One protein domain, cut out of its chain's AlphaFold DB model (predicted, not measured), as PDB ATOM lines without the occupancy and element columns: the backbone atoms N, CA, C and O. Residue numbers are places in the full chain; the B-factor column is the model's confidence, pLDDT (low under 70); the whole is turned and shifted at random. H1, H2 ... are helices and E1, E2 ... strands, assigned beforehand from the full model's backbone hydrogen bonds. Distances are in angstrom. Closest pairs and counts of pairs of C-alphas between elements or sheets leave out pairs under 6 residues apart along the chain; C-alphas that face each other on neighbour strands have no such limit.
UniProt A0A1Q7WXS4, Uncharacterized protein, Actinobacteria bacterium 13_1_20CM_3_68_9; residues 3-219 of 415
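Overview. This is residues 3 to 219 of the 415 residues of an uncharacterized protein of Actinobacteria bacterium 13_1_20CM_3_68_9 (UniProt A0A1Q7WXS4). What shape does this domain have? One twisted sheet of 12 strands wraps round into a flattened, nearly closed barrel, with E1 and E12 side by side at the seam and the hairpin of E9 and the first part of E10 at one end. The short H1 packs on the outside over E6, and the long links of residues 39 to 54 and 172 to 187 meet across the other end, paired at residues 44 to 45 and 181 to 182. What is it built of? The 217 printed residues hold, along the chain, E1 to E3, then H1, then E4 to E12, in a branched sheet whose neighbour strands are antiparallel; the class is mostly strand, though under half of the residues, 107, are in named elements. How large is it? The whole is compact, with a radius of gyration of the C-alphas of 17.7 A, and elongated, spanning 61 by 37 by 30 A.

Arrangement. Where does the sheet branch? E10, residues 158 to 171, has three neighbours and bends by 74 degrees at residue 165. On one side of it lie E2, residues 19 to 24, and E9, residues 150 to 153; on the other side lies E4, residues 68 to 78. The pairing is staggered and antiparallel, with N 169 and O 21 at 2.8 A, N 151 and O 160 at 2.8 A in the hairpin of E9 and E10, and N 163 and O 77 at 2.9 A, within hydrogen-bond range. What follows beyond E4? E4 begins a meander, each strand the antiparallel neighbour of the one before, through E5, residues 86 to 97, E6, residues 105 to 112, E7, residues 125 to 133, and E8, residues 140 to 144. Its hairpins have, for instance, N 88 and O 76 at 2.7 A, N 95 and O 108 at 2.8 A, N 109 and O 127 at 2.7 A, and N 132 and O 141 at 2.8 A. How do E1 and E12 come near? E3, residues 32 to 38, has E8 on one side, with N 37 and O 142 at 2.8 A, and E11, residues 188 to 198, on the other side, with N 36 and O 195 at 2.8 A. E11 and E12, residues 206 to 214, form a hairpin with N 208 and O 194 at 2.9 A, and E1, residues 3 to 8, and E2 form one with N 5 and O 22 at 3.0 A. The closest C-alphas of the edge strands E1 and E12, those of Ser 5 and Ala 210, are 5.0 A apart. Where is the helix? H1, residues 55 to 59, is on the sheet, over E6, at a height over the sheet of 8.4 A; their closest C-alphas, those of Leu 58 and Gly 108, are 6.6 A apart. Every O i to N i+4 pair in H1 is within hydrogen-bond range.

Along the chain. How long are the elements? From first to last C-alpha E10 measures 33.1 A, E11 32.9 A, E5 32.2 A, E4 27.4 A, E7 26.7 A, E12 26.5 A and E6 23.3 A. E1, E2, E3, E8, E9 and H1 are shorter. Where are good anchor points? E1 begins at C-alpha 3 (142.665, 199.319, 110.106), E10 bends at C-alpha 165 (139.406, 188.922, 110.246), and E12 ends at C-alpha 214 (155.462, 210.085, 122.605).

Size, cuts and confidence. How far does it reach? The two C-alphas farthest apart, those of Gly 82 and Ala 218, are 61.1 A apart. Is anything missing or long? The printed part has no cut; the links E3 to H1, E6 to E7 and E10 to E11 are long. Where is confidence low? The mean pLDDT of the printed part is 93.9, and residues 118 to 119, in the link E6 to E7, are under 70.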
ATOM      1  N   SER A   3     143.045 198.892 108.750       91.94
ATOM      2  CA  SER A   3     142.665 199.319 110.106       91.94
ATOM      3  C   SER A   3     143.760 198.988 111.129       91.94
ATOM      4  O   SER A   3     143.573 198.170 112.014       91.94
ATOM      5  N   LEU A   4     144.964 199.533 110.953       97.69
ATOM      6  CA  LEU A   4     146.074 199.259 111.868       97.69
ATOM      7  C   LEU A   4     146.124 200.339 112.944       97.69
ATOM      8  O   LEU A   4     146.183 201.527 112.619       97.69
ATOM      9  N   SER A   5     146.170 199.938 114.211       98.25
ATOM     10  CA  SER A   5     146.466 200.843 115.322       98.25
ATOM     11  C   SER A   5     147.432 200.184 116.306       98.25
ATOM     12  O   SER A   5     147.485 198.964 116.438       98.25
ATOM     13  N   ALA A   6     148.264 201.001 116.942       98.25
ATOM     14  CA  ALA A   6     149.150 200.585 118.020       98.25
ATOM     15  C   ALA A   6     149.524 201.828 118.816       98.25
ATOM     16  O   ALA A   6     150.255 202.684 118.306       98.25
ATOM     17  N   ALA A   7     149.005 201.955 120.032       98.31
ATOM     18  CA  ALA A   7     149.277 203.117 120.863       98.31
ATOM     19  C   ALA A   7     149.167 202.781 122.354       98.31
ATOM     20  O   ALA A   7     148.323 201.975 122.746       98.31
ATOM     21  N   PRO A   8     149.987 203.420 123.203       98.50
ATOM     22  CA  PRO A   8     149.730 203.439 124.627       98.50
ATOM     23  C   PRO A   8     148.523 204.335 124.950       98.50
ATOM     24  O   PRO A   8     148.351 205.394 124.348       98.50
ATOM     25  N   ALA A   9     147.733 203.956 125.955       98.31
ATOM     26  CA  ALA A   9     146.632 204.768 126.476       98.31
ATOM     27  C   ALA A   9     147.102 206.136 127.015       98.31
ATOM     28  O   ALA A   9     146.446 207.156 126.815       98.31
ATOM     29  N   ASN A  10     148.263 206.172 127.674       98.06
ATOM     30  CA  ASN A  10     148.971 207.384 128.066       98.06
ATOM     31  C   ASN A  10     150.299 207.450 127.295       98.06
ATOM     32  O   ASN A  10     151.180 206.645 127.583       98.06
ATOM     33  N   PRO A  11     150.495 208.407 126.371       97.69
ATOM     34  CA  PRO A  11     151.704 208.502 125.554       97.69
ATOM     35  C   PRO A  11     152.887 209.203 126.238       97.69
ATOM     36  O   PRO A  11     153.880 209.509 125.577       97.69
ATOM     37  N   SER A  12     152.808 209.486 127.542       98.31
ATOM     38  CA  SER A  12     153.909 210.124 128.271       98.31
ATOM     39  C   SER A  12     155.154 209.233 128.281       98.31
ATOM     40  O   SER A  12     155.072 208.023 128.507       98.31
ATOM     41  N   ALA A  13     156.312 209.839 128.048       98.06
ATOM     42  CA  ALA A  13     157.597 209.163 127.994       98.06
ATOM     43  C   ALA A  13     157.927 208.432 129.298       98.06
ATOM     44  O   ALA A  13     157.701 208.964 130.383       98.06
ATOM     45  N   GLY A  14     158.448 207.207 129.190       97.25
ATOM     46  CA  GLY A  14     158.785 206.363 130.341       97.25
ATOM     47  C   GLY A  14     157.591 205.895 131.186       97.25
ATOM     48  O   GLY A  14     157.793 205.152 132.141       97.25
ATOM     49  N   ALA A  15     156.355 206.291 130.857       97.50
ATOM     50  CA  ALA A  15     155.179 205.884 131.613       97.50
ATOM     51  C   ALA A  15     154.884 204.392 131.441       97.50
ATOM     52  O   ALA A  15     155.013 203.835 130.344       97.50
ATOM     53  N   HIS A  16     154.403 203.777 132.519       97.88
ATOM     54  CA  HIS A  16     153.822 202.446 132.476       97.88
ATOM     55  C   HIS A  16     152.359 202.525 132.042       97.88
ATOM     56  O   HIS A  16     151.472 202.790 132.852       97.88
ATOM     57  N   SER A  17     152.116 202.360 130.744       98.25
ATOM     58  CA  SER A  17     150.797 202.532 130.133       98.25
ATOM     59  C   SER A  17     150.308 201.236 129.511       98.25
ATOM     60  O   SER A  17     151.091 200.521 128.894       98.25
ATOM     61  N   ASN A  18     148.997 200.987 129.593       98.62
ATOM     62  CA  ASN A  18     148.362 199.983 128.745       98.62
ATOM     63  C   ASN A  18     148.668 200.294 127.277       98.62
ATOM     64  O   ASN A  18     148.730 201.474 126.917       98.62
ATOM     65  N   VAL A  19     148.862 199.258 126.464       98.69
ATOM     66  CA  VAL A  19     149.121 199.361 125.025       98.69
ATOM     67  C   VAL A  19     148.091 198.529 124.282       98.69
ATOM     68  O   VAL A  19     148.002 197.321 124.493       98.69
ATOM     69  N   ASP A  20     147.359 199.184 123.390       98.56
ATOM     70  CA  ASP A  20     146.356 198.562 122.537       98.56
ATOM     71  C   ASP A  20     146.892 198.464 121.110       98.56
ATOM     72  O   ASP A  20     147.428 199.438 120.567       98.56
ATOM     73  N   ILE A  21     146.767 197.283 120.508       98.56
ATOM     74  CA  ILE A  21     147.207 196.990 119.144       98.56
ATOM     75  C   ILE A  21     146.051 196.332 118.397       98.56
ATOM     76  O   ILE A  21     145.591 195.268 118.799       98.56
ATOM     77  N   HIS A  22     145.622 196.930 117.289       98.44
ATOM     78  CA  HIS A  22     144.587 196.386 116.414       98.44
ATOM     79  C   HIS A  22     145.154 196.101 115.024       98.44
ATOM     80  O   HIS A  22     145.863 196.928 114.433       98.44
ATOM     81  N   ILE A  23     144.823 194.924 114.499       97.94
ATOM     82  CA  ILE A  23     145.224 194.458 113.174       97.94
ATOM     83  C   ILE A  23     143.989 193.922 112.456       97.94
ATOM     84  O   ILE A  23     143.471 192.870 112.824       97.94
ATOM     85  N   GLY A  24     143.546 194.604 111.399       96.56
ATOM     86  CA  GLY A  24     142.516 194.105 110.490       96.56
ATOM     87  C   GLY A  24     143.096 193.419 109.247       96.56
ATOM     88  O   GLY A  24     144.082 193.871 108.647       96.56
ATOM     89  N   PHE A  25     142.446 192.352 108.789       93.88
ATOM     90  CA  PHE A  25     142.797 191.648 107.555       93.88
ATOM     91  C   PHE A  25     141.789 191.973 106.443       93.88
ATOM     92  O   PHE A  25     140.581 191.954 106.643       93.88
ATOM     93  N   THR A  26     142.310 192.348 105.272       85.62
ATOM     94  CA  THR A  26     141.534 192.751 104.080       85.62
ATOM     95  C   THR A  26     141.020 191.557 103.288       85.62
ATOM     96  O   THR A  26     139.935 191.608 102.727       85.62
ATOM     97  N   ASP A  27     141.827 190.502 103.236       85.75
ATOM     98  CA  ASP A  27     141.525 189.238 102.580       85.75
ATOM     99  C   ASP A  27     141.754 188.132 103.608       85.75
ATOM    100  O   ASP A  27     142.857 187.604 103.752       85.75
ATOM    101  N   ALA A  28     140.730 187.878 104.421       81.06
ATOM    102  CA  ALA A  28     140.811 186.892 105.491       81.06
ATOM    103  C   ALA A  28     140.908 185.454 104.936       81.06
ATOM    104  O   ALA A  28     141.533 184.604 105.569       81.06
ATOM    105  N   GLY A  29     140.393 185.219 103.720       79.56
ATOM    106  CA  GLY A  29     140.470 183.938 103.010       79.56
ATOM    107  C   GLY A  29     141.868 183.601 102.476       79.56
ATOM    108  O   GLY A  29     142.129 182.459 102.108       79.56
ATOM    109  N   ALA A  30     142.811 184.551 102.485       87.12
ATOM    110  CA  ALA A  30     144.224 184.239 102.262       87.12
ATOM    111  C   ALA A  30     144.856 183.464 103.439       87.12
ATOM    112  O   ALA A  30     145.921 182.863 103.270       87.12
ATOM    113  N   HIS A  31     144.195 183.471 104.605       92.81
ATOM    114  CA  HIS A  31     144.613 182.899 105.885       92.81
ATOM    115  C   HIS A  31     145.998 183.379 106.337       92.81
ATOM    116  O   HIS A  31     147.035 182.928 105.845       92.81
ATOM    117  N   VAL A  32     146.031 184.281 107.322       96.00
ATOM    118  CA  VAL A  32     147.291 184.702 107.948       96.00
ATOM    119  C   VAL A  32     147.994 183.493 108.569       96.00
ATOM    120  O   VAL A  32     147.401 182.743 109.339       96.00
ATOM    121  N   LYS A  33     149.257 183.298 108.193       96.88
ATOM    122  CA  LYS A  33     150.103 182.202 108.666       96.88
ATOM    123  C   LYS A  33     151.116 182.707 109.681       96.88
ATOM    124  O   LYS A  33     151.181 182.193 110.791       96.88
ATOM    125  N   ASP A  34     151.888 183.712 109.286       97.50
ATOM    126  CA  ASP A  34     152.946 184.285 110.110       97.50
ATOM    127  C   ASP A  34     152.679 185.782 110.272       97.50
ATOM    128  O   ASP A  34     152.313 186.467 109.314       97.50
ATOM    129  N   LEU A  35     152.856 186.298 111.485       97.62
ATOM    130  CA  LEU A  35     152.641 187.700 111.826       97.62
ATOM    131  C   LEU A  35     153.805 188.201 112.676       97.62
ATOM    132  O   LEU A  35     154.140 187.624 113.702       97.62
ATOM    133  N   THR A  36     154.410 189.311 112.277       98.25
ATOM    134  CA  THR A  36     155.423 190.016 113.061       98.25
ATOM    135  C   THR A  36     154.919 191.404 113.418       98.25
ATOM    136  O   THR A  36     154.601 192.198 112.529       98.25
ATOM    137  N   VAL A  37     154.905 191.711 114.713       98.12
ATOM    138  CA  VAL A  37     154.637 193.039 115.268       98.12
ATOM    139  C   VAL A  37     155.955 193.619 115.769       98.12
ATOM    140  O   VAL A  37     156.511 193.185 116.773       98.12
ATOM    141  N   ALA A  38     156.485 194.593 115.045       98.38
ATOM    142  CA  ALA A  38     157.731 195.275 115.356       98.38
ATOM    143  C   ALA A  38     157.431 196.562 116.128       98.38
ATOM    144  O   ALA A  38     157.049 197.573 115.532       98.38
ATOM    145  N   LEU A  39     157.614 196.521 117.448       97.81
ATOM    146  CA  LEU A  39     157.430 197.671 118.325       97.81
ATOM    147  C   LEU A  39     158.538 198.720 118.095       97.81
ATOM    148  O   LEU A  39     159.671 198.374 117.709       97.81
ATOM    149  N   PRO A  40     158.233 200.015 118.310       97.81
ATOM    150  CA  PRO A  40     159.233 201.069 118.252       97.81
ATOM    151  C   PRO A  40     160.276 200.892 119.368       97.81
ATOM    152  O   PRO A  40     159.931 200.439 120.460       97.81
ATOM    153  N   PRO A  41     161.541 201.287 119.137       96.88
ATOM    154  CA  PRO A  41     162.559 201.304 120.184       96.88
ATOM    155  C   PRO A  41     162.100 202.079 121.419       96.88
ATOM    156  O   PRO A  41     161.501 203.153 121.302       96.88
ATOM    157  N   GLY A  42     162.379 201.513 122.591       96.25
ATOM    158  CA  GLY A  42     161.978 202.055 123.887       96.25
ATOM    159  C   GLY A  42     160.574 201.671 124.353       96.25
ATOM    160  O   GLY A  42     160.277 201.848 125.529       96.25
ATOM    161  N   LEU A  43     159.715 201.118 123.481       97.75
ATOM    162  CA  LEU A  43     158.456 200.509 123.909       97.75
ATOM    163  C   LEU A  43     158.727 199.049 124.259       97.75
ATOM    164  O   LEU A  43     158.896 198.212 123.371       97.75
ATOM    165  N   VAL A  44     158.798 198.760 125.552       96.06
ATOM    166  CA  VAL A  44     159.248 197.463 126.064       96.06
ATOM    167  C   VAL A  44     158.309 196.938 127.142       96.06
ATOM    168  O   VAL A  44     157.720 197.714 127.891       96.06
ATOM    169  N   GLY A  45     158.167 195.617 127.211       95.50
ATOM    170  CA  GLY A  45     157.516 194.930 128.325       95.50
ATOM    171  C   GLY A  45     158.557 194.443 129.331       95.50
ATOM    172  O   GLY A  45     159.645 194.029 128.935       95.50
ATOM    173  N   ASN A  46     158.225 194.481 130.620       95.50
ATOM    174  CA  ASN A  46     159.051 193.954 131.700       95.50
ATOM    175  C   ASN A  46     158.712 192.473 131.983       95.50
ATOM    176  O   ASN A  46     157.724 192.203 132.672       95.50
ATOM    177  N   PRO A  47     159.520 191.495 131.534       93.38
ATOM    178  CA  PRO A  47     159.247 190.079 131.779       93.38
ATOM    179  C   PRO A  47     159.407 189.669 133.254       93.38
ATOM    180  O   PRO A  47     159.011 188.564 133.611       93.38
ATOM    181  N   THR A  48     159.952 190.524 134.132       93.88
ATOM    182  CA  THR A  48     160.083 190.256 135.581       93.88
ATOM    183  C   THR A  48     158.899 190.791 136.402       93.88
ATOM    184  O   THR A  48     158.823 190.591 137.624       93.88
ATOM    185  N   ALA A  49     157.942 191.463 135.748       96.12
ATOM    186  CA  ALA A  49     156.738 191.989 136.389       96.12
ATOM    187  C   ALA A  49     155.797 190.878 136.887       96.12
ATOM    188  O   ALA A  49     155.030 191.098 137.825       96.12
ATOM    189  N   THR A  50     155.883 189.680 136.308       97.00
ATOM    190  CA  THR A  50     155.024 188.533 136.622       97.00
ATOM    191  C   THR A  50     155.842 187.252 136.817       97.00
ATOM    192  O   THR A  50     156.972 187.168 136.335       97.00
ATOM    193  N   PRO A  51     155.311 186.232 137.521       96.06
ATOM    194  CA  PRO A  51     155.826 184.873 137.388       96.06
ATOM    195  C   PRO A  51     155.627 184.352 135.955       96.06
ATOM    196  O   PRO A  51     154.723 184.793 135.243       96.06
ATOM    197  N   LEU A  52     156.443 183.375 135.566       96.44
ATOM    198  CA  LEU A  52     156.330 182.700 134.274       96.44
ATOM    199  C   LEU A  52     155.251 181.608 134.318       96.44
ATOM    200  O   LEU A  52     155.042 180.964 135.347       96.44
ATOM    201  N   CYS A  53     154.576 181.403 133.189       97.56
ATOM    202  CA  CYS A  53     153.794 180.208 132.900       97.56
ATOM    203  C   CYS A  53     154.664 179.205 132.131       97.56
ATOM    204  O   CYS A  53     155.311 179.571 131.149       97.56
ATOM    205  N   SER A  54     154.671 177.943 132.556       97.56
ATOM    206  CA  SER A  54     155.316 176.872 131.783       97.56
ATOM    207  C   SER A  54     154.513 176.542 130.520       97.56
ATOM    208  O   SER A  54     153.313 176.818 130.436       97.56
ATOM    209  N   LEU A  55     155.156 175.914 129.533       95.50
ATOM    210  CA  LEU A  55     154.464 175.479 128.315       95.50
ATOM    211  C   LEU A  55     153.370 174.441 128.600       95.50
ATOM    212  O   LEU A  55     152.291 174.544 128.024       95.50
ATOM    213  N   ASP A  56     153.596 173.513 129.531       96.38
ATOM    214  CA  ASP A  56     152.594 172.507 129.912       96.38
ATOM    215  C   ASP A  56     151.350 173.161 130.531       96.38
ATOM    216  O   ASP A  56     150.217 172.790 130.227       96.38
ATOM    217  N   GLN A  57     151.548 174.187 131.369       97.56
ATOM    218  CA  GLN A  57     150.441 174.961 131.931       97.56
ATOM    219  C   GLN A  57     149.686 175.746 130.860       97.56
ATOM    220  O   GLN A  57     148.464 175.853 130.939       97.56
ATOM    221  N   LEU A  58     150.386 176.290 129.861       97.12
ATOM    222  CA  LEU A  58     149.744 176.966 128.735       97.12
ATOM    223  C   LEU A  58     148.865 175.986 127.947       97.12
ATOM    224  O   LEU A  58     147.700 176.285 127.704       97.12
ATOM    225  N   GLN A  59     149.406 174.810 127.620       93.75
ATOM    226  CA  GLN A  59     148.731 173.765 126.840       93.75
ATOM    227  C   GLN A  59     147.528 173.137 127.549       93.75
ATOM    228  O   GLN A  59     146.654 172.543 126.928       93.75
ATOM    229  N   SER A  60     147.489 173.224 128.876       92.69
ATOM    230  CA  SER A  60     146.368 172.725 129.665       92.69
ATOM    231  C   SER A  60     145.410 173.838 130.102       92.69
ATOM    232  O   SER A  60     144.554 173.586 130.952       92.69
ATOM    233  N   ASP A  61     145.600 175.070 129.619       94.25
ATOM    234  CA  ASP A  61     144.894 176.269 130.078       94.25
ATOM    235  C   ASP A  61     144.876 176.422 131.618       94.25
ATOM    236  O   ASP A  61     143.845 176.679 132.241       94.25
ATOM    237  N   SER A  62     146.029 176.204 132.254       96.00
ATOM    238  CA  SER A  62     146.222 176.277 133.709       96.00
ATOM    239  C   SER A  62     147.274 177.305 134.139       96.00
ATOM    240  O   SER A  62     147.734 177.287 135.284       96.00
ATOM    241  N   CYS A  63     147.645 178.230 133.244       97.81
ATOM    242  CA  CYS A  63     148.535 179.336 133.589       97.81
ATOM    243  C   CYS A  63     148.015 180.094 134.827       97.81
ATOM    244  O   CYS A  63     146.836 180.468 134.870       97.81
ATOM    245  N   PRO A  64     148.878 180.387 135.819       97.12
ATOM    246  CA  PRO A  64     148.492 181.207 136.960       97.12
ATOM    247  C   PRO A  64     147.951 182.567 136.507       97.12
ATOM    248  O   PRO A  64     148.550 183.220 135.661       97.12
ATOM    249  N   SER A  65     146.876 183.068 137.115       95.81
ATOM    250  CA  SER A  65     146.347 184.401 136.772       95.81
ATOM    251  C   SER A  65     147.382 185.517 136.958       95.81
ATOM    252  O   SER A  65     147.378 186.501 136.225       95.81
ATOM    253  N   ALA A  66     148.319 185.337 137.894       96.62
ATOM    254  CA  ALA A  66     149.423 186.260 138.127       96.62
ATOM    255  C   ALA A  66     150.429 186.340 136.963       96.62
ATOM    256  O   ALA A  66     151.144 187.336 136.882       96.62
ATOM    257  N   SER A  67     150.503 185.338 136.074       97.94
ATOM    258  CA  SER A  67     151.351 185.388 134.872       97.94
ATOM    259  C   SER A  67     150.676 186.094 133.692       97.94
ATOM    260  O   SER A  67     151.326 186.334 132.673       97.94
ATOM    261  N   GLN A  68     149.391 186.451 133.808       98.25
ATOM    262  CA  GLN A  68     148.650 187.135 132.755       98.25
ATOM    263  C   GLN A  68     149.115 188.590 132.616       98.25
ATOM    264  O   GLN A  68     149.038 189.382 133.552       98.25
ATOM    265  N   VAL A  69     149.550 188.957 131.415       98.19
ATOM    266  CA  VAL A  69     150.080 190.288 131.079       98.19
ATOM    267  C   VAL A  69     149.138 191.120 130.210       98.19
ATOM    268  O   VAL A  69     149.388 192.302 129.968       98.19
ATOM    269  N   GLY A  70     148.047 190.515 129.749       98.19
ATOM    270  CA  GLY A  70     147.105 191.167 128.860       98.19
ATOM    271  C   GLY A  70     145.962 190.263 128.424       98.19
ATOM    272  O   GLY A  70     145.748 189.172 128.966       98.19
ATOM    273  N   THR A  71     145.233 190.718 127.414       98.44
ATOM    274  CA  THR A  71     144.159 189.972 126.757       98.44
ATOM    275  C   THR A  71     144.309 190.059 125.250       98.44
ATOM    276  O   THR A  71     144.931 190.981 124.721       98.44
ATOM    277  N   VAL A  72     143.711 189.101 124.554       98.00
ATOM    278  CA  VAL A  72     143.588 189.132 123.101       98.00
ATOM    279  C   VAL A  72     142.138 188.875 122.718       98.00
ATOM    280  O   VAL A  72     141.462 188.050 123.331       98.00
ATOM    281  N   THR A  73     141.657 189.568 121.700       98.00
ATOM    282  CA  THR A  73     140.365 189.310 121.077       98.00
ATOM    283  C   THR A  73     140.601 189.099 119.588       98.00
ATOM    284  O   THR A  73     141.354 189.828 118.952       98.00
ATOM    285  N   THR A  74     140.008 188.056 119.019       97.19
ATOM    286  CA  THR A  74     140.183 187.701 117.610       97.19
ATOM    287  C   THR A  74     138.829 187.679 116.922       97.19
ATOM    288  O   THR A  74     137.918 186.962 117.344       97.19
ATOM    289  N   GLY A  75     138.695 188.472 115.862       96.12
ATOM    290  CA  GLY A  75     137.586 188.373 114.924       96.12
ATOM    291  C   GLY A  75     137.817 187.191 113.992       96.12
ATOM    292  O   GLY A  75     138.889 187.071 113.396       96.12
ATOM    293  N   VAL A  76     136.831 186.307 113.880       94.62
ATOM    294  CA  VAL A  76     136.929 185.079 113.084       94.62
ATOM    295  C   VAL A  76     135.649 184.873 112.284       94.62
ATOM    296  O   VAL A  76     134.561 185.092 112.801       94.62
ATOM    297  N   THR A  77     135.755 184.400 111.048       93.81
ATOM    298  CA  THR A  77     134.626 183.829 110.303       93.81
ATOM    299  C   THR A  77     134.791 182.317 110.256       93.81
ATOM    300  O   THR A  77     135.793 181.827 109.743       93.81
ATOM    301  N   ALA A  78     133.828 181.574 110.801       91.56
ATOM    302  CA  ALA A  78     133.830 180.114 110.800       91.56
ATOM    303  C   ALA A  78     132.966 179.553 109.661       91.56
ATOM    304  O   ALA A  78     131.822 179.975 109.469       91.56
ATOM    305  N   HIS A  79     133.496 178.559 108.944       90.31
ATOM    306  CA  HIS A  79     132.835 177.916 107.804       90.31
ATOM    307  C   HIS A  79     132.328 176.527 108.185       90.31
ATOM    308  O   HIS A  79     133.037 175.528 108.091       90.31
ATOM    309  N   LEU A  80     131.081 176.457 108.643       84.94
ATOM    310  CA  LEU A  80     130.432 175.197 109.008       84.94
ATOM    311  C   LEU A  80     129.788 174.558 107.772       84.94
ATOM    312  O   LEU A  80     129.066 175.219 107.027       84.94
ATOM    313  N   LEU A  81     130.035 173.262 107.557       79.06
ATOM    314  CA  LEU A  81     129.541 172.531 106.385       79.06
ATOM    315  C   LEU A  81     128.019 172.679 106.217       79.06
ATOM    316  O   LEU A  81     127.247 172.316 107.102       79.06
ATOM    317  N   GLY A  82     127.600 173.184 105.054       72.50
ATOM    318  CA  GLY A  82     126.186 173.345 104.695       72.50
ATOM    319  C   GLY A  82     125.475 174.532 105.357       72.50
ATOM    320  O   GLY A  82     124.271 174.686 105.158       72.50
ATOM    321  N   LEU A  83     126.190 175.372 106.111       81.25
ATOM    322  CA  LEU A  83     125.662 176.582 106.744       81.25
ATOM    323  C   LEU A  83     126.292 177.844 106.139       81.25
ATOM    324  O   LEU A  83     127.345 177.801 105.504       81.25
ATOM    325  N   LEU A  84     125.628 178.984 106.339       86.38
ATOM    326  CA  LEU A  84     126.204 180.289 106.013       86.38
ATOM    327  C   LEU A  84     127.425 180.563 106.915       86.38
ATOM    328  O   LEU A  84     127.379 180.185 108.089       86.38
ATOM    329  N   PRO A  85     128.486 181.230 106.412       89.12
ATOM    330  CA  PRO A  85     129.633 181.617 107.231       89.12
ATOM    331  C   PRO A  85     129.206 182.418 108.465       89.12
ATOM    332  O   PRO A  85     128.407 183.352 108.359       89.12
ATOM    333  N   VAL A  86     129.738 182.055 109.632       89.94
ATOM    334  CA  VAL A  86     129.338 182.640 110.918       89.94
ATOM    335  C   VAL A  86     130.458 183.535 111.452       89.94
ATOM    336  O   VAL A  86     131.533 183.019 111.762       89.94
ATOM    337  N   PRO A  87     130.240 184.855 111.590       91.31
ATOM    338  CA  PRO A  87     131.191 185.723 112.269       91.31
ATOM    339  C   PRO A  87     131.162 185.464 113.781       91.31
ATOM    340  O   PRO A  87     130.100 185.369 114.396       91.31
ATOM    341  N   LEU A  88     132.342 185.368 114.379       91.88
ATOM    342  CA  LEU A  88     132.579 185.084 115.786       91.88
ATOM    343  C   LEU A  88     133.623 186.051 116.346       91.88
ATOM    344  O   LEU A  88     134.547 186.486 115.658       91.88
ATOM    345  N   THR A  89     133.498 186.333 117.636       93.88
ATOM    346  CA  THR A  89     134.518 187.030 118.418       93.88
ATOM    347  C   THR A  89     135.034 186.069 119.473       93.88
ATOM    348  O   THR A  89     134.271 185.597 120.316       93.88
ATOM    349  N   VAL A  90     136.325 185.756 119.410       95.50
ATOM    350  CA  VAL A  90     136.981 184.819 120.321       95.50
ATOM    351  C   VAL A  90     137.859 185.606 121.278       95.50
ATOM    352  O   VAL A  90     138.789 186.286 120.854       95.50
ATOM    353  N   ASN A  91     137.561 185.522 122.571       96.38
ATOM    354  CA  ASN A  91     138.348 186.180 123.607       96.38
ATOM    355  C   ASN A  91     139.419 185.237 124.145       96.38
ATOM    356  O   ASN A  91     139.240 184.019 124.183       96.38
ATOM    357  N   GLY A  92     140.519 185.809 124.607       96.44
ATOM    358  CA  GLY A  92     141.632 185.067 125.154       96.44
ATOM    359  C   GLY A  92     142.492 185.871 126.111       96.44
ATOM    360  O   GLY A  92     142.347 187.083 126.282       96.44
ATOM    361  N   SER A  93     143.409 185.151 126.738       98.06
ATOM    362  CA  SER A  93     144.357 185.690 127.706       98.06
ATOM    363  C   SER A  93     145.766 185.648 127.130       98.06
ATOM    364  O   SER A  93     146.112 184.705 126.416       98.06
ATOM    365  N   LEU A  94     146.568 186.659 127.464       98.12
ATOM    366  CA  LEU A  94     147.984 186.726 127.125       98.12
ATOM    367  C   LEU A  94     148.818 186.531 128.394       98.12
ATOM    368  O   LEU A  94     148.643 187.269 129.365       98.12
ATOM    369  N   TYR A  95     149.729 185.564 128.384       98.44
ATOM    370  CA  TYR A  95     150.553 185.166 129.524       98.44
ATOM    371  C   TYR A  95     152.039 185.371 129.239       98.44
ATOM    372  O   TYR A  95     152.487 185.196 128.108       98.44
ATOM    373  N   ASN A  96     152.803 185.703 130.276       97.50
ATOM    374  CA  ASN A  96     154.262 185.651 130.256       97.50
ATOM    375  C   ASN A  96     154.700 184.190 130.399       97.50
ATOM    376  O   ASN A  96     154.403 183.559 131.414       97.50
ATOM    377  N   VAL A  97     155.348 183.641 129.379       97.31
ATOM    378  CA  VAL A  97     155.716 182.221 129.305       97.31
ATOM    379  C   VAL A  97     157.227 182.073 129.376       97.31
ATOM    380  O   VAL A  97     157.962 182.971 128.970       97.31
ATOM    381  N   GLU A  98     157.692 180.937 129.893       95.19
ATOM    382  CA  GLU A  98     159.110 180.575 129.882       95.19
ATOM    383  C   GLU A  98     159.715 180.736 128.471       95.19
ATOM    384  O   GLU A  98     159.272 180.062 127.533       95.19
ATOM    385  N   PRO A  99     160.700 181.637 128.287       93.25
ATOM    386  CA  PRO A  99     161.315 181.852 126.983       93.25
ATOM    387  C   PRO A  99     162.126 180.635 126.542       93.25
ATOM    388  O   PRO A  99     162.748 179.959 127.367       93.25
ATOM    389  N   ALA A 100     162.172 180.371 125.234       90.06
ATOM    390  CA  ALA A 100     163.119 179.388 124.721       90.06
ATOM    391  C   ALA A 100     164.551 179.946 124.723       90.06
ATOM    392  O   ALA A 100     164.793 181.144 124.888       90.06
ATOM    393  N   ALA A 101     165.530 179.064 124.523       84.75
ATOM    394  CA  ALA A 101     166.930 179.462 124.461       84.75
ATOM    395  C   ALA A 101     167.161 180.533 123.377       84.75
ATOM    396  O   ALA A 101     166.881 180.307 122.201       84.75
ATOM    397  N   GLY A 102     167.713 181.680 123.781       81.50
ATOM    398  CA  GLY A 102     168.007 182.809 122.892       81.50
ATOM    399  C   GLY A 102     166.883 183.841 122.758       81.50
ATOM    400  O   GLY A 102     167.072 184.834 122.057       81.50
ATOM    401  N   GLU A 103     165.749 183.645 123.432       89.06
ATOM    402  CA  GLU A 103     164.644 184.604 123.465       89.06
ATOM    403  C   GLU A 103     164.678 185.433 124.759       89.06
ATOM    404  O   GLU A 103     164.678 184.854 125.847       89.06
ATOM    405  N   PRO A 104     164.646 186.778 124.694       90.69
ATOM    406  CA  PRO A 104     164.516 187.611 125.889       90.69
ATOM    407  C   PRO A 104     163.160 187.491 126.588       90.69
ATOM    408  O   PRO A 104     163.061 187.758 127.784       90.69
ATOM    409  N   ALA A 105     162.107 187.133 125.850       94.69
ATOM    410  CA  ALA A 105     160.765 186.928 126.374       94.69
ATOM    411  C   ALA A 105     159.939 186.066 125.409       94.69
ATOM    412  O   ALA A 105     160.243 185.977 124.216       94.69
ATOM    413  N   ARG A 106     158.856 185.482 125.923       95.94
ATOM    414  CA  ARG A 106     157.866 184.742 125.141       95.94
ATOM    415  C   ARG A 106     156.478 185.002 125.704       95.94
ATOM    416  O   ARG A 106     156.295 185.004 126.922       95.94
ATOM    417  N   PHE A 107     155.493 185.183 124.830       97.50
ATOM    418  CA  PHE A 107     154.096 185.198 125.251       97.50
ATOM    419  C   PHE A 107     153.393 183.892 124.906       97.50
ATOM    420  O   PHE A 107     153.656 183.269 123.877       97.50
ATOM    421  N   GLY A 108     152.466 183.501 125.774       97.81
ATOM    422  CA  GLY A 108     151.470 182.474 125.513       97.81
ATOM    423  C   GLY A 108     150.101 183.103 125.328       97.81
ATOM    424  O   GLY A 108     149.722 184.012 126.063       97.81
ATOM    425  N   ILE A 109     149.355 182.612 124.355       98.19
ATOM    426  CA  ILE A 109     148.007 183.046 124.018       98.19
ATOM    427  C   ILE A 109     147.087 181.848 124.201       98.19
ATOM    428  O   ILE A 109     147.342 180.796 123.621       98.19
ATOM    429  N   VAL A 110     146.003 182.024 124.957       97.56
ATOM    430  CA  VAL A 110     144.922 181.033 125.040       97.56
ATOM    431  C   VAL A 110     143.616 181.692 124.626       97.56
ATOM    432  O   VAL A 110     143.075 182.524 125.358       97.56
ATOM    433  N   LEU A 111     143.115 181.322 123.453       95.81
ATOM    434  CA  LEU A 111     141.826 181.740 122.910       95.81
ATOM    435  C   LEU A 111     140.747 180.729 123.306       95.81
ATOM    436  O   LEU A 111     140.908 179.521 123.121       95.81
ATOM    437  N   ARG A 112     139.625 181.227 123.829       93.56
ATOM    438  CA  ARG A 112     138.530 180.420 124.383       93.56
ATOM    439  C   ARG A 112     137.219 180.759 123.664       93.56
ATOM    440  O   ARG A 112     136.514 181.682 124.078       93.56
ATOM    441  N   PRO A 113     136.879 180.057 122.566       88.25
ATOM    442  CA  PRO A 113     135.601 180.242 121.882       88.25
ATOM    443  C   PRO A 113     134.415 179.979 122.818       88.25
ATOM    444  O   PRO A 113     134.499 179.142 123.721       88.25
ATOM    445  N   THR A 114     133.285 180.651 122.596       82.19
ATOM    446  CA  THR A 114     132.050 180.388 123.349       82.19
ATOM    447  C   THR A 114     131.659 178.911 123.223       82.19
ATOM    448  O   THR A 114     131.544 178.399 122.113       82.19
ATOM    449  N   GLY A 115     131.459 178.220 124.349       72.81
ATOM    450  CA  GLY A 115     131.195 176.773 124.376       72.81
ATOM    451  C   GLY A 115     132.441 175.884 124.502       72.81
ATOM    452  O   GLY A 115     132.329 174.672 124.334       72.81
ATOM    453  N   SER A 116     133.613 176.458 124.798       73.00
ATOM    454  CA  SER A 116     134.846 175.716 125.130       73.00
ATOM    455  C   SER A 116     134.972 175.306 126.607       73.00
ATOM    456  O   SER A 116     135.916 174.611 126.973       73.00
ATOM    457  N   ASP A 117     134.026 175.708 127.458       71.12
ATOM    458  CA  ASP A 117     133.984 175.419 128.898       71.12
ATOM    459  C   ASP A 117     132.516 175.522 129.378       71.12
ATOM    460  O   ASP A 117     131.805 176.407 128.882       71.12
ATOM    461  N   PRO A 118     132.001 174.650 130.276       60.50
ATOM    462  CA  PRO A 118     132.638 173.490 130.930       60.50
ATOM    463  C   PRO A 118     132.518 172.162 130.168       60.50
ATOM    464  O   PRO A 118     133.159 171.180 130.530       60.50
ATOM    465  N   LEU A 119     131.719 172.115 129.100       65.69
ATOM    466  CA  LEU A 119     131.632 170.976 128.181       65.69
ATOM    467  C   LEU A 119     132.125 171.448 126.804       65.69
ATOM    468  O   LEU A 119     131.355 172.107 126.103       65.69
ATOM    469  N   PRO A 120     133.394 171.179 126.430       70.62
ATOM    470  CA  PRO A 120     134.035 171.802 125.275       70.62
ATOM    471  C   PRO A 120     133.481 171.243 123.962       70.62
ATOM    472  O   PRO A 120     133.990 170.269 123.406       70.62
ATOM    473  N   LEU A 121     132.430 171.881 123.447       79.62
ATOM    474  CA  LEU A 121     131.968 171.652 122.081       79.62
ATOM    475  C   LEU A 121     132.990 172.191 121.081       79.62
ATOM    476  O   LEU A 121     133.228 171.534 120.074       79.62
ATOM    477  N   LEU A 122     133.611 173.335 121.380       84.56
ATOM    478  CA  LEU A 122     134.736 173.908 120.639       84.56
ATOM    479  C   LEU A 122     136.022 173.768 121.453       84.56
ATOM    480  O   LEU A 122     136.018 173.973 122.666       84.56
ATOM    481  N   GLN A 123     137.127 173.443 120.790       87.69
ATOM    482  CA  GLN A 123     138.433 173.385 121.439       87.69
ATOM    483  C   GLN A 123     139.020 174.785 121.632       87.69
ATOM    484  O   GLN A 123     138.769 175.704 120.847       87.69
ATOM    485  N   LYS A 124     139.801 174.933 122.704       91.75
ATOM    486  CA  LYS A 124     140.631 176.117 122.945       91.75
ATOM    487  C   LYS A 124     141.765 176.139 121.918       91.75
ATOM    488  O   LYS A 124     142.159 175.094 121.404       91.75
ATOM    489  N   ILE A 125     142.251 177.333 121.597       92.94
ATOM    490  CA  ILE A 125     143.391 177.511 120.695       92.94
ATOM    491  C   ILE A 125     144.527 178.109 121.511       92.94
ATOM    492  O   ILE A 125     144.403 179.214 122.043       92.94
ATOM    493  N   GLU A 126     145.631 177.381 121.585       95.12
ATOM    494  CA  GLU A 126     146.864 177.835 122.213       95.12
ATOM    495  C   GLU A 126     147.856 178.271 121.142       95.12
ATOM    496  O   GLU A 126     148.006 177.620 120.107       95.12
ATOM    497  N   GLN A 127     148.539 179.381 121.388       95.69
ATOM    498  CA  GLN A 127     149.580 179.879 120.502       95.69
ATOM    499  C   GLN A 127     150.706 180.495 121.323       95.69
ATOM    500  O   GLN A 127     150.478 181.046 122.398       95.69
ATOM    501  N   THR A 128     151.930 180.438 120.812       96.69
ATOM    502  CA  THR A 128     153.072 181.138 121.412       96.69
ATOM    503  C   THR A 128     153.585 182.223 120.484       96.69
ATOM    504  O   THR A 128     153.505 182.083 119.263       96.69
ATOM    505  N   SER A 129     154.145 183.284 121.059       95.88
ATOM    506  CA  SER A 129     154.862 184.306 120.307       95.88
ATOM    507  C   SER A 129     156.249 184.555 120.884       95.88
ATOM    508  O   SER A 129     156.411 184.783 122.086       95.88
ATOM    509  N   ASP A 130     157.261 184.485 120.026       94.38
ATOM    510  CA  ASP A 130     158.647 184.753 120.382       94.38
ATOM    511  C   ASP A 130     158.936 186.253 120.318       94.38
ATOM    512  O   ASP A 130     158.467 186.972 119.429       94.38
ATOM    513  N   VAL A 131     159.720 186.744 121.279       95.31
ATOM    514  CA  VAL A 131     160.221 188.117 121.268       95.31
ATOM    515  C   VAL A 131     161.667 188.106 120.801       95.31
ATOM    516  O   VAL A 131     162.491 187.367 121.323       95.31
ATOM    517  N   GLN A 132     161.996 188.960 119.836       94.31
ATOM    518  CA  GLN A 132     163.337 189.073 119.271       94.31
ATOM    519  C   GLN A 132     163.841 190.514 119.352       94.31
ATOM    520  O   GLN A 132     163.144 191.453 118.956       94.31
ATOM    521  N   LEU A 133     165.085 190.695 119.803       93.25
ATOM    522  CA  LEU A 133     165.757 191.993 119.767       93.25
ATOM    523  C   LEU A 133     166.184 192.341 118.335       93.25
ATOM    524  O   LEU A 133     166.954 191.623 117.690       93.25
ATOM    525  N   ARG A 134     165.730 193.490 117.840       94.06
ATOM    526  CA  ARG A 134     166.091 194.011 116.526       94.06
ATOM    527  C   ARG A 134     167.441 194.723 116.601       94.06
ATOM    528  O   ARG A 134     167.561 195.815 117.143       94.06
ATOM    529  N   LYS A 135     168.472 194.124 116.001       89.69
ATOM    530  CA  LYS A 135     169.867 194.607 116.085       89.69
ATOM    531  C   LYS A 135     170.114 196.005 115.501       89.69
ATOM    532  O   LYS A 135     171.134 196.608 115.805       89.69
ATOM    533  N   SER A 136     169.231 196.507 114.636       90.69
ATOM    534  CA  SER A 136     169.424 197.795 113.957       90.69
ATOM    535  C   SER A 136     169.089 199.012 114.818       90.69
ATOM    536  O   SER A 136     169.633 200.082 114.578       90.69
ATOM    537  N   ASP A 137     168.154 198.875 115.756       92.62
ATOM    538  CA  ASP A 137     167.613 199.995 116.540       92.62
ATOM    539  C   ASP A 137     167.198 199.601 117.969       92.62
ATOM    540  O   ASP A 137     166.596 200.407 118.673       92.62
ATOM    541  N   PHE A 138     167.492 198.367 118.387       94.25
ATOM    542  CA  PHE A 138     167.143 197.793 119.688       94.25
ATOM    543  C   PHE A 138     165.638 197.753 120.001       94.25
ATOM    544  O   PHE A 138     165.248 197.603 121.157       94.25
ATOM    545  N   GLY A 139     164.774 197.857 118.986       95.50
ATOM    546  CA  GLY A 139     163.349 197.578 119.148       95.50
ATOM    547  C   GLY A 139     163.064 196.084 119.310       95.50
ATOM    548  O   GLY A 139     163.906 195.238 119.009       95.50
ATOM    549  N   LEU A 140     161.854 195.748 119.751       95.81
ATOM    550  CA  LEU A 140     161.424 194.361 119.923       95.81
ATOM    551  C   LEU A 140     160.480 193.945 118.793       95.81
ATOM    552  O   LEU A 140     159.546 194.671 118.448       95.81
ATOM    553  N   ASN A 141     160.717 192.769 118.224       96.88
ATOM    554  CA  ASN A 141     159.778 192.098 117.335       96.88
ATOM    555  C   ASN A 141     159.050 191.022 118.136       96.88
ATOM    556  O   ASN A 141     159.702 190.196 118.758       96.88
ATOM    557  N   THR A 142     157.722 191.018 118.103       96.44
ATOM    558  CA  THR A 142     156.904 189.881 118.536       96.44
ATOM    559  C   THR A 142     156.504 189.100 117.298       96.44
ATOM    560  O   THR A 142     155.909 189.669 116.381       96.44
ATOM    561  N   VAL A 143     156.859 187.827 117.244       97.06
ATOM    562  CA  VAL A 143     156.664 186.972 116.077       97.06
ATOM    563  C   VAL A 143     155.678 185.864 116.451       97.06
ATOM    564  O   VAL A 143     155.773 185.238 117.495       97.06
ATOM    565  N   LEU A 144     154.652 185.682 115.626       96.88
ATOM    566  CA  LEU A 144     153.724 184.561 115.676       96.88
ATOM    567  C   LEU A 144     153.913 183.771 114.394       96.88
ATOM    568  O   LEU A 144     153.918 184.354 113.308       96.88
ATOM    569  N   THR A 145     154.039 182.456 114.516       96.38
ATOM    570  CA  THR A 145     154.176 181.567 113.362       96.38
ATOM    571  C   THR A 145     153.115 180.488 113.382       96.38
ATOM    572  O   THR A 145     152.592 180.136 114.439       96.38
ATOM    573  N   SER A 146     152.799 179.952 112.203       95.56
ATOM    574  CA  SER A 146     151.834 178.853 112.058       95.56
ATOM    575  C   SER A 146     150.490 179.140 112.739       95.56
ATOM    576  O   SER A 146     149.918 178.280 113.405       95.56
ATOM    577  N   ILE A 147     149.985 180.366 112.589       96.50
ATOM    578  CA  ILE A 147     148.647 180.743 113.049       96.50
ATOM    579  C   ILE A 147     147.634 179.765 112.424       96.50
ATOM    580  O   ILE A 147     147.717 179.491 111.219       96.50
ATOM    581  N   PRO A 148     146.724 179.171 113.218       94.81
ATOM    582  CA  PRO A 148     145.812 178.153 112.716       94.81
ATOM    583  C   PRO A 148     144.766 178.757 111.777       94.81
ATOM    584  O   PRO A 148     144.234 179.840 112.015       94.81
ATOM    585  N   ARG A 149     144.443 178.007 110.723       94.62
ATOM    586  CA  ARG A 149     143.346 178.294 109.777       94.62
ATOM    587  C   ARG A 149     142.146 177.362 109.957       94.62
ATOM    588  O   ARG A 149     141.207 177.379 109.168       94.62
ATOM    589  N   GLU A 150     142.210 176.512 110.971       93.25
ATOM    590  CA  GLU A 150     141.212 175.503 111.300       93.25
ATOM    591  C   GLU A 150     141.004 175.502 112.819       93.25
ATOM    592  O   GLU A 150     141.948 175.681 113.588       93.25
ATOM    593  N   ALA A 151     139.760 175.310 113.240       91.50
ATOM    594  CA  ALA A 151     139.374 175.055 114.619       91.50
ATOM    595  C   ALA A 151     138.766 173.653 114.728       91.50
ATOM    596  O   ALA A 151     138.280 173.093 113.743       91.50
ATOM    597  N   HIS A 152     138.751 173.095 115.937       90.12
ATOM    598  CA  HIS A 152     138.229 171.754 116.180       90.12
ATOM    599  C   HIS A 152     137.037 171.768 117.130       90.12
ATOM    600  O   HIS A 152     136.973 172.562 118.071       90.12
ATOM    601  N   ALA A 153     136.107 170.848 116.898       85.69
ATOM    602  CA  ALA A 153     134.915 170.654 117.704       85.69
ATOM    603  C   ALA A 153     134.684 169.168 118.019       85.69
ATOM    604  O   ALA A 153     135.224 168.291 117.340       85.69
ATOM    605  N   ALA A 154     133.885 168.892 119.055       83.38
ATOM    606  CA  ALA A 154     133.494 167.542 119.479       83.38
ATOM    607  C   ALA A 154     134.689 166.570 119.617       83.38
ATOM    608  O   ALA A 154     134.712 165.499 119.014       83.38
ATOM    609  N   GLY A 155     135.714 166.959 120.387       76.00
ATOM    610  CA  GLY A 155     136.887 166.104 120.623       76.00
ATOM    611  C   GLY A 155     137.723 165.825 119.366       76.00
ATOM    612  O   GLY A 155     138.214 164.716 119.207       76.00
ATOM    613  N   GLN A 156     137.862 166.821 118.480       81.94
ATOM    614  CA  GLN A 156     138.519 166.750 117.158       81.94
ATOM    615  C   GLN A 156     137.756 165.984 116.070       81.94
ATOM    616  O   GLN A 156     138.243 165.897 114.946       81.94
ATOM    617  N   ALA A 157     136.549 165.485 116.347       85.06
ATOM    618  CA  ALA A 157     135.744 164.797 115.337       85.06
ATOM    619  C   ALA A 157     135.297 165.718 114.188       85.06
ATOM    620  O   ALA A 157     135.003 165.238 113.094       85.06
ATOM    621  N   LEU A 158     135.236 167.032 114.429       87.44
ATOM    622  CA  LEU A 158     134.869 168.026 113.428       87.44
ATOM    623  C   LEU A 158     135.965 169.087 113.296       87.44
ATOM    624  O   LEU A 158     136.326 169.740 114.275       87.44
ATOM    625  N   THR A 159     136.438 169.286 112.067       91.94
ATOM    626  CA  THR A 159     137.336 170.380 111.684       91.94
ATOM    627  C   THR A 159     136.530 171.481 111.007       91.94
ATOM    628  O   THR A 159     135.757 171.218 110.085       91.94
ATOM    629  N   ILE A 160     136.709 172.714 111.471       91.50
ATOM    630  CA  ILE A 160     135.997 173.903 111.009       91.50
ATOM    631  C   ILE A 160     137.034 174.858 110.413       91.50
ATOM    632  O   ILE A 160     137.845 175.396 111.169       91.50
ATOM    633  N   PRO A 161     137.038 175.097 109.091       93.94
ATOM    634  CA  PRO A 161     137.862 176.142 108.500       93.94
ATOM    635  C   PRO A 161     137.498 177.512 109.077       93.94
ATOM    636  O   PRO A 161     136.316 177.830 109.257       93.94
ATOM    637  N   ILE A 162     138.517 178.318 109.365       94.00
ATOM    638  CA  ILE A 162     138.367 179.648 109.947       94.00
ATOM    639  C   ILE A 162     139.190 180.691 109.191       94.00
ATOM    640  O   ILE A 162     140.349 180.473 108.829       94.00
ATOM    641  N   ASP A 163     138.595 181.868 109.035       94.94
ATOM    642  CA  ASP A 163     139.265 183.055 108.518       94.94
ATOM    643  C   ASP A 163     139.437 184.063 109.648       94.94
ATOM    644  O   ASP A 163     138.455 184.523 110.230       94.94
ATOM    645  N   ILE A 164     140.676 184.439 109.956       95.69
ATOM    646  CA  ILE A 164     140.950 185.482 110.947       95.69
ATOM    647  C   ILE A 164     140.754 186.846 110.284       95.69
ATOM    648  O   ILE A 164     141.467 187.208 109.349       95.69
ATOM    649  N   THR A 165     139.784 187.609 110.781       96.50
ATOM    650  CA  THR A 165     139.406 188.922 110.246       96.50
ATOM    651  C   THR A 165     140.055 190.068 111.017       96.50
ATOM    652  O   THR A 165     140.427 191.074 110.407       96.50
ATOM    653  N   SER A 166     140.264 189.910 112.329       97.38
ATOM    654  CA  SER A 166     141.010 190.868 113.150       97.38
ATOM    655  C   SER A 166     141.725 190.215 114.328       97.38
ATOM    656  O   SER A 166     141.320 189.158 114.813       97.38
ATOM    657  N   ILE A 167     142.778 190.873 114.809       97.75
ATOM    658  CA  ILE A 167     143.441 190.570 116.078       97.75
ATOM    659  C   ILE A 167     143.574 191.877 116.862       97.75
ATOM    660  O   ILE A 167     144.169 192.841 116.377       97.75
ATOM    661  N   ASP A 168     143.043 191.877 118.076       98.31
ATOM    662  CA  ASP A 168     143.077 192.965 119.043       98.31
ATOM    663  C   ASP A 168     143.876 192.501 120.261       98.31
ATOM    664  O   ASP A 168     143.500 191.537 120.923       98.31
ATOM    665  N   ILE A 169     144.998 193.152 120.548       98.38
ATOM    666  CA  ILE A 169     145.883 192.823 121.669       98.38
ATOM    667  C   ILE A 169     145.851 193.985 122.653       98.38
ATOM    668  O   ILE A 169     146.153 195.119 122.285       98.38
ATOM    669  N   HIS A 170     145.555 193.674 123.909       98.56
ATOM    670  CA  HIS A 170     145.649 194.596 125.029       98.56
ATOM    671  C   HIS A 170     146.775 194.145 125.954       98.56
ATOM    672  O   HIS A 170     146.712 193.058 126.528       98.56
ATOM    673  N   LEU A 171     147.803 194.974 126.111       98.56
ATOM    674  CA  LEU A 171     148.906 194.757 127.043       98.56
ATOM    675  C   LEU A 171     148.744 195.690 128.238       98.56
ATOM    676  O   LEU A 171     148.533 196.890 128.062       98.56
ATOM    677  N   ASN A 172     148.902 195.166 129.449       98.56
ATOM    678  CA  ASN A 172     148.736 195.959 130.661       98.56
ATOM    679  C   ASN A 172     149.936 196.894 130.904       98.56
ATOM    680  O   ASN A 172     151.096 196.523 130.769       98.56
ATOM    681  N   GLY A 173     149.690 198.115 131.365       98.12
ATOM    682  CA  GLY A 173     150.742 199.012 131.843       98.12
ATOM    683  C   GLY A 173     151.351 198.504 133.142       98.12
ATOM    684  O   GLY A 173     152.554 198.604 133.350       98.12
ATOM    685  N   THR A 174     150.528 197.904 134.003       97.56
ATOM    686  CA  THR A 174     150.957 197.341 135.284       97.56
ATOM    687  C   THR A 174     150.304 195.987 135.531       97.56
ATOM    688  O   THR A 174     149.151 195.772 135.164       97.56
ATOM    689  N   VAL A 175     151.035 195.070 136.164       96.06
ATOM    690  CA  VAL A 175     150.539 193.750 136.569       96.06
ATOM    691  C   VAL A 175     151.038 193.464 137.978       96.06
ATOM    692  O   VAL A 175     152.213 193.665 138.275       96.06
ATOM    693  N   GLY A 176     150.144 193.062 138.885       90.81
ATOM    694  CA  GLY A 176     150.517 192.771 140.276       90.81
ATOM    695  C   GLY A 176     151.183 193.946 141.011       90.81
ATOM    696  O   GLY A 176     152.004 193.726 141.896       90.81
ATOM    697  N   GLY A 177     150.881 195.190 140.618       92.38
ATOM    698  CA  GLY A 177     151.492 196.403 141.177       92.38
ATOM    699  C   GLY A 177     152.885 196.747 140.635       92.38
ATOM    700  O   GLY A 177     153.464 197.740 141.067       92.38
ATOM    701  N   LYS A 178     153.421 195.972 139.684       95.12
ATOM    702  CA  LYS A 178     154.684 196.258 138.988       95.12
ATOM    703  C   LYS A 178     154.416 196.806 137.588       95.12
ATOM    704  O   LYS A 178     153.454 196.394 136.941       95.12
ATOM    705  N   GLY A 179     155.270 197.706 137.106       96.25
ATOM    706  CA  GLY A 179     155.238 198.169 135.719       96.25
ATOM    707  C   GLY A 179     155.540 197.026 134.748       96.25
ATOM    708  O   GLY A 179     156.580 196.384 134.874       96.25
ATOM    709  N   PHE A 180     154.628 196.764 133.806       97.62
ATOM    710  CA  PHE A 180     154.808 195.785 132.735       97.62
ATOM    711  C   PHE A 180     155.203 196.495 131.439       97.62
ATOM    712  O   PHE A 180     156.390 196.552 131.127       97.62
ATOM    713  N   MET A 181     154.255 197.080 130.705       98.12
ATOM    714  CA  MET A 181     154.594 197.896 129.539       98.12
ATOM    715  C   MET A 181     155.204 199.223 129.975       98.12
ATOM    716  O   MET A 181     154.728 199.843 130.923       98.12
ATOM    717  N   ARG A 182     156.247 199.674 129.279       97.75
ATOM    718  CA  ARG A 182     156.905 200.967 129.488       97.75
ATOM    719  C   ARG A 182     157.097 201.669 128.153       97.75
ATOM    720  O   ARG A 182     157.622 201.082 127.210       97.75
ATOM    721  N   ASN A 183     156.680 202.929 128.088       98.31
ATOM    722  CA  ASN A 183     156.811 203.753 126.893       98.31
ATOM    723  C   ASN A 183     158.266 204.167 126.607       98.31
ATOM    724  O   ASN A 183     159.048 204.327 127.552       98.31
ATOM    725  N   PRO A 184     158.595 204.486 125.336       98.19
ATOM    726  CA  PRO A 184     159.867 205.105 124.979       98.19
ATOM    727  C   PRO A 184     160.127 206.380 125.775       98.19
ATOM    728  O   PRO A 184     159.206 207.156 126.038       98.19
ATOM    729  N   THR A 185     161.386 206.645 126.099       98.12
ATOM    730  CA  THR A 185     161.789 207.844 126.848       98.12
ATOM    731  C   THR A 185     162.112 209.036 125.940       98.12
ATOM    732  O   THR A 185     162.257 210.165 126.410       98.12
ATOM    733  N   SER A 186     162.150 208.806 124.624       97.31
ATOM    734  CA  SER A 186     162.306 209.831 123.586       97.31
ATOM    735  C   SER A 186     160.975 210.288 122.988       97.31
ATOM    736  O   SER A 186     160.058 209.492 122.770       97.31
ATOM    737  N   CYS A 187     160.906 211.578 122.652       96.81
ATOM    738  CA  CYS A 187     159.712 212.223 122.101       96.81
ATOM    739  C   CYS A 187     159.614 212.063 120.586       96.81
ATOM    740  O   CYS A 187     160.579 211.708 119.908       96.81
ATOM    741  N   GLY A 188     158.429 212.369 120.061       97.00
ATOM    742  CA  GLY A 188     158.142 212.353 118.632       97.00
ATOM    743  C   GLY A 188     157.427 211.084 118.184       97.00
ATOM    744  O   GLY A 188     156.956 210.289 119.000       97.00
ATOM    745  N   THR A 189     157.311 210.927 116.868       98.12
ATOM    746  CA  THR A 189     156.559 209.831 116.252       98.12
ATOM    747  C   THR A 189     157.238 208.490 116.503       98.12
ATOM    748  O   THR A 189     158.418 208.299 116.205       98.12
ATOM    749  N   LYS A 190     156.469 207.544 117.033       98.31
ATOM    750  CA  LYS A 190     156.843 206.154 117.278       98.31
ATOM    751  C   LYS A 190     155.991 205.273 116.388       98.31
ATOM    752  O   LYS A 190     154.776 205.429 116.360       98.31
ATOM    753  N   THR A 191     156.629 204.366 115.660       98.25
ATOM    754  CA  THR A 191     155.959 203.547 114.649       98.25
ATOM    755  C   THR A 191     156.068 202.077 115.007       98.25
ATOM    756  O   THR A 191     157.171 201.544 115.115       98.25
ATOM    757  N   THR A 192     154.916 201.425 115.123       98.50
ATOM    758  CA  THR A 192     154.805 199.969 115.141       98.50
ATOM    759  C   THR A 192     154.625 199.491 113.709       98.50
ATOM    760  O   THR A 192     153.746 199.981 112.994       98.50
ATOM    761  N   LYS A 193     155.462 198.552 113.271       98.31
ATOM    762  CA  LYS A 193     155.356 197.940 111.942       98.31
ATOM    763  C   LYS A 193     154.763 196.547 112.058       98.31
ATOM    764  O   LYS A 193     155.079 195.802 112.977       98.31
ATOM    765  N   PHE A 194     153.951 196.187 111.083       98.31
ATOM    766  CA  PHE A 194     153.320 194.883 110.968       98.31
ATOM    767  C   PHE A 194     153.822 194.230 109.693       98.31
ATOM    768  O   PHE A 194     153.898 194.884 108.653       98.31
ATOM    769  N   THR A 195     154.177 192.955 109.764       97.75
ATOM    770  CA  THR A 195     154.503 192.136 108.593       97.75
ATOM    771  C   THR A 195     153.710 190.849 108.685       97.75
ATOM    772  O   THR A 195     153.777 190.186 109.713       97.75
ATOM    773  N   ALA A 196     152.969 190.499 107.641       96.88
ATOM    774  CA  ALA A 196     152.188 189.269 107.598       96.88
ATOM    775  C   ALA A 196     152.551 188.441 106.361       96.88
ATOM    776  O   ALA A 196     152.772 189.004 105.287       96.88
ATOM    777  N   ASP A 197     152.590 187.122 106.526       96.56
ATOM    778  CA  ASP A 197     152.634 186.133 105.448       96.56
ATOM    779  C   ASP A 197     151.380 185.251 105.519       96.56
ATOM    780  O   ASP A 197     150.782 185.087 106.587       96.56
ATOM    781  N   SER A 198     150.961 184.698 104.386       96.25
ATOM    782  CA  SER A 198     149.689 183.975 104.259       96.25
ATOM    783  C   SER A 198     149.890 182.543 103.775       96.25
ATOM    784  O   SER A 198     150.878 182.240 103.106       96.25
ATOM    785  N   TYR A 199     148.945 181.650 104.074       95.88
ATOM    786  CA  TYR A 199     148.975 180.296 103.512       95.88
ATOM    787  C   TYR A 199     148.687 180.288 102.010       95.88
ATOM    788  O   TYR A 199     149.254 179.462 101.298       95.88
ATOM    789  N   ALA A 200     147.814 181.181 101.530       94.44
ATOM    790  CA  ALA A 200     147.440 181.238 100.118       94.44
ATOM    791  C   ALA A 200     148.578 181.752  99.221       94.44
ATOM    792  O   ALA A 200     148.731 181.285  98.094       94.44
ATOM    793  N   ASN A 201     149.393 182.684  99.723       92.94
ATOM    794  CA  ASN A 201     150.484 183.315  98.976       92.94
ATOM    795  C   ASN A 201     151.789 183.264  99.787       92.94
ATOM    796  O   ASN A 201     152.245 184.302 100.274       92.94
ATOM    797  N   PRO A 202     152.390 182.075  99.971       92.38
ATOM    798  CA  PRO A 202     153.561 181.924 100.825       92.38
ATOM    799  C   PRO A 202     154.752 182.722 100.284       92.38
ATOM    800  O   PRO A 202     155.024 182.720  99.081       92.38
ATOM    801  N   ASN A 203     155.508 183.350 101.187       92.19
ATOM    802  CA  ASN A 203     156.644 184.230 100.898       92.19
ATOM    803  C   ASN A 203     156.284 185.565 100.218       92.19
ATOM    804  O   ASN A 203     157.189 186.333  99.884       92.19
ATOM    805  N   GLN A 204     154.999 185.889 100.048       93.62
ATOM    806  CA  GLN A 204     154.549 187.198  99.561       93.62
ATOM    807  C   GLN A 204     154.131 188.076 100.738       93.62
ATOM    808  O   GLN A 204     152.954 188.351 100.972       93.62
ATOM    809  N   LYS A 205     155.131 188.509 101.510       93.88
ATOM    810  CA  LYS A 205     154.904 189.282 102.734       93.88
ATOM    811  C   LYS A 205     154.279 190.638 102.428       93.88
ATOM    812  O   LYS A 205     154.780 191.387 101.590       93.88
ATOM    813  N   ILE A 206     153.249 190.990 103.189       93.94
ATOM    814  CA  ILE A 206     152.659 192.329 103.190       93.94
ATOM    815  C   ILE A 206     153.061 193.080 104.452       93.94
ATOM    816  O   ILE A 206     153.192 192.493 105.528       93.94
ATOM    817  N   THR A 207     153.231 194.394 104.337       96.00
ATOM    818  CA  THR A 207     153.613 195.257 105.459       96.00
ATOM    819  C   THR A 207     152.588 196.349 105.700       96.00
ATOM    820  O   THR A 207     151.953 196.838 104.769       96.00
ATOM    821  N   GLY A 208     152.464 196.767 106.951       96.81
ATOM    822  CA  GLY A 208     151.673 197.921 107.353       96.81
ATOM    823  C   GLY A 208     152.292 198.589 108.572       96.81
ATOM    824  O   GLY A 208     153.261 198.086 109.141       96.81
ATOM    825  N   GLN A 209     151.760 199.736 108.974       98.00
ATOM    826  CA  GLN A 209     152.267 200.452 110.136       98.00
ATOM    827  C   GLN A 209     151.177 201.269 110.816       98.00
ATOM    828  O   GLN A 209     150.250 201.747 110.164       98.00
ATOM    829  N   ALA A 210     151.343 201.468 112.116       98.25
ATOM    830  CA  ALA A 210     150.595 202.422 112.919       98.25
ATOM    831  C   ALA A 210     151.590 203.275 113.703       98.25
ATOM    832  O   ALA A 210     152.715 202.843 113.961       98.25
ATOM    833  N   SER A 211     151.212 204.505 114.044       98.06
ATOM    834  CA  SER A 211     152.086 205.386 114.815       98.06
ATOM    835  C   SER A 211     151.335 206.106 115.922       98.06
ATOM    836  O   SER A 211     150.155 206.416 115.781       98.06
ATOM    837  N   PHE A 212     152.062 206.424 116.986       98.38
ATOM    838  CA  PHE A 212     151.642 207.330 118.047       98.38
ATOM    839  C   PHE A 212     152.753 208.352 118.308       98.38
ATOM    840  O   PHE A 212     153.893 208.165 117.880       98.38
ATOM    841  N   THR A 213     152.444 209.434 119.014       98.38
ATOM    842  CA  THR A 213     153.439 210.454 119.377       98.38
ATOM    843  C   THR A 213     153.746 210.351 120.860       98.38
ATOM    844  O   THR A 213     152.850 210.566 121.669       98.38
ATOM    845  N   SER A 214     154.997 210.049 121.213       97.75
ATOM    846  CA  SER A 214     155.462 210.085 122.605       97.75
ATOM    847  C   SER A 214     155.634 211.535 123.070       97.75
ATOM    848  O   SER A 214     156.189 212.361 122.333       97.75
ATOM    849  N   THR A 215     155.152 211.852 124.274       98.06
ATOM    850  CA  THR A 215     155.085 213.216 124.831       98.06
ATOM    851  C   THR A 215     155.760 213.317 126.204       98.06
ATOM    852  O   THR A 215     156.229 212.331 126.760       98.06
ATOM    853  N   ASN A 216     155.839 214.524 126.773       97.31
ATOM    854  CA  ASN A 216     156.316 214.775 128.144       97.31
ATOM    855  C   ASN A 216     157.766 214.346 128.458       97.31
ATOM    856  O   ASN A 216     158.148 214.272 129.622       97.31
ATOM    857  N   CYS A 217     158.621 214.145 127.453       96.56
ATOM    858  CA  CYS A 217     159.993 213.658 127.664       96.56
ATOM    859  C   CYS A 217     160.854 214.602 128.502       96.56
ATOM    860  O   CYS A 217     161.606 214.146 129.356       96.56
ATOM    861  N   ALA A 218     160.691 215.916 128.332       95.50
ATOM    862  CA  ALA A 218     161.418 216.907 129.125       95.50
ATOM    863  C   ALA A 218     161.113 216.827 130.636       95.50
ATOM    864  O   ALA A 218     161.907 217.312 131.437       95.50
ATOM    865  N   SER A 219     159.979 216.226 131.023       94.94
ATOM    866  CA  SER A 219     159.613 216.004 132.430       94.94
ATOM    867  C   SER A 219     160.190 214.714 133.014       94.94
ATOM    868  O   SER A 219     160.223 214.563 134.234       94.94
TER     869      SER A 219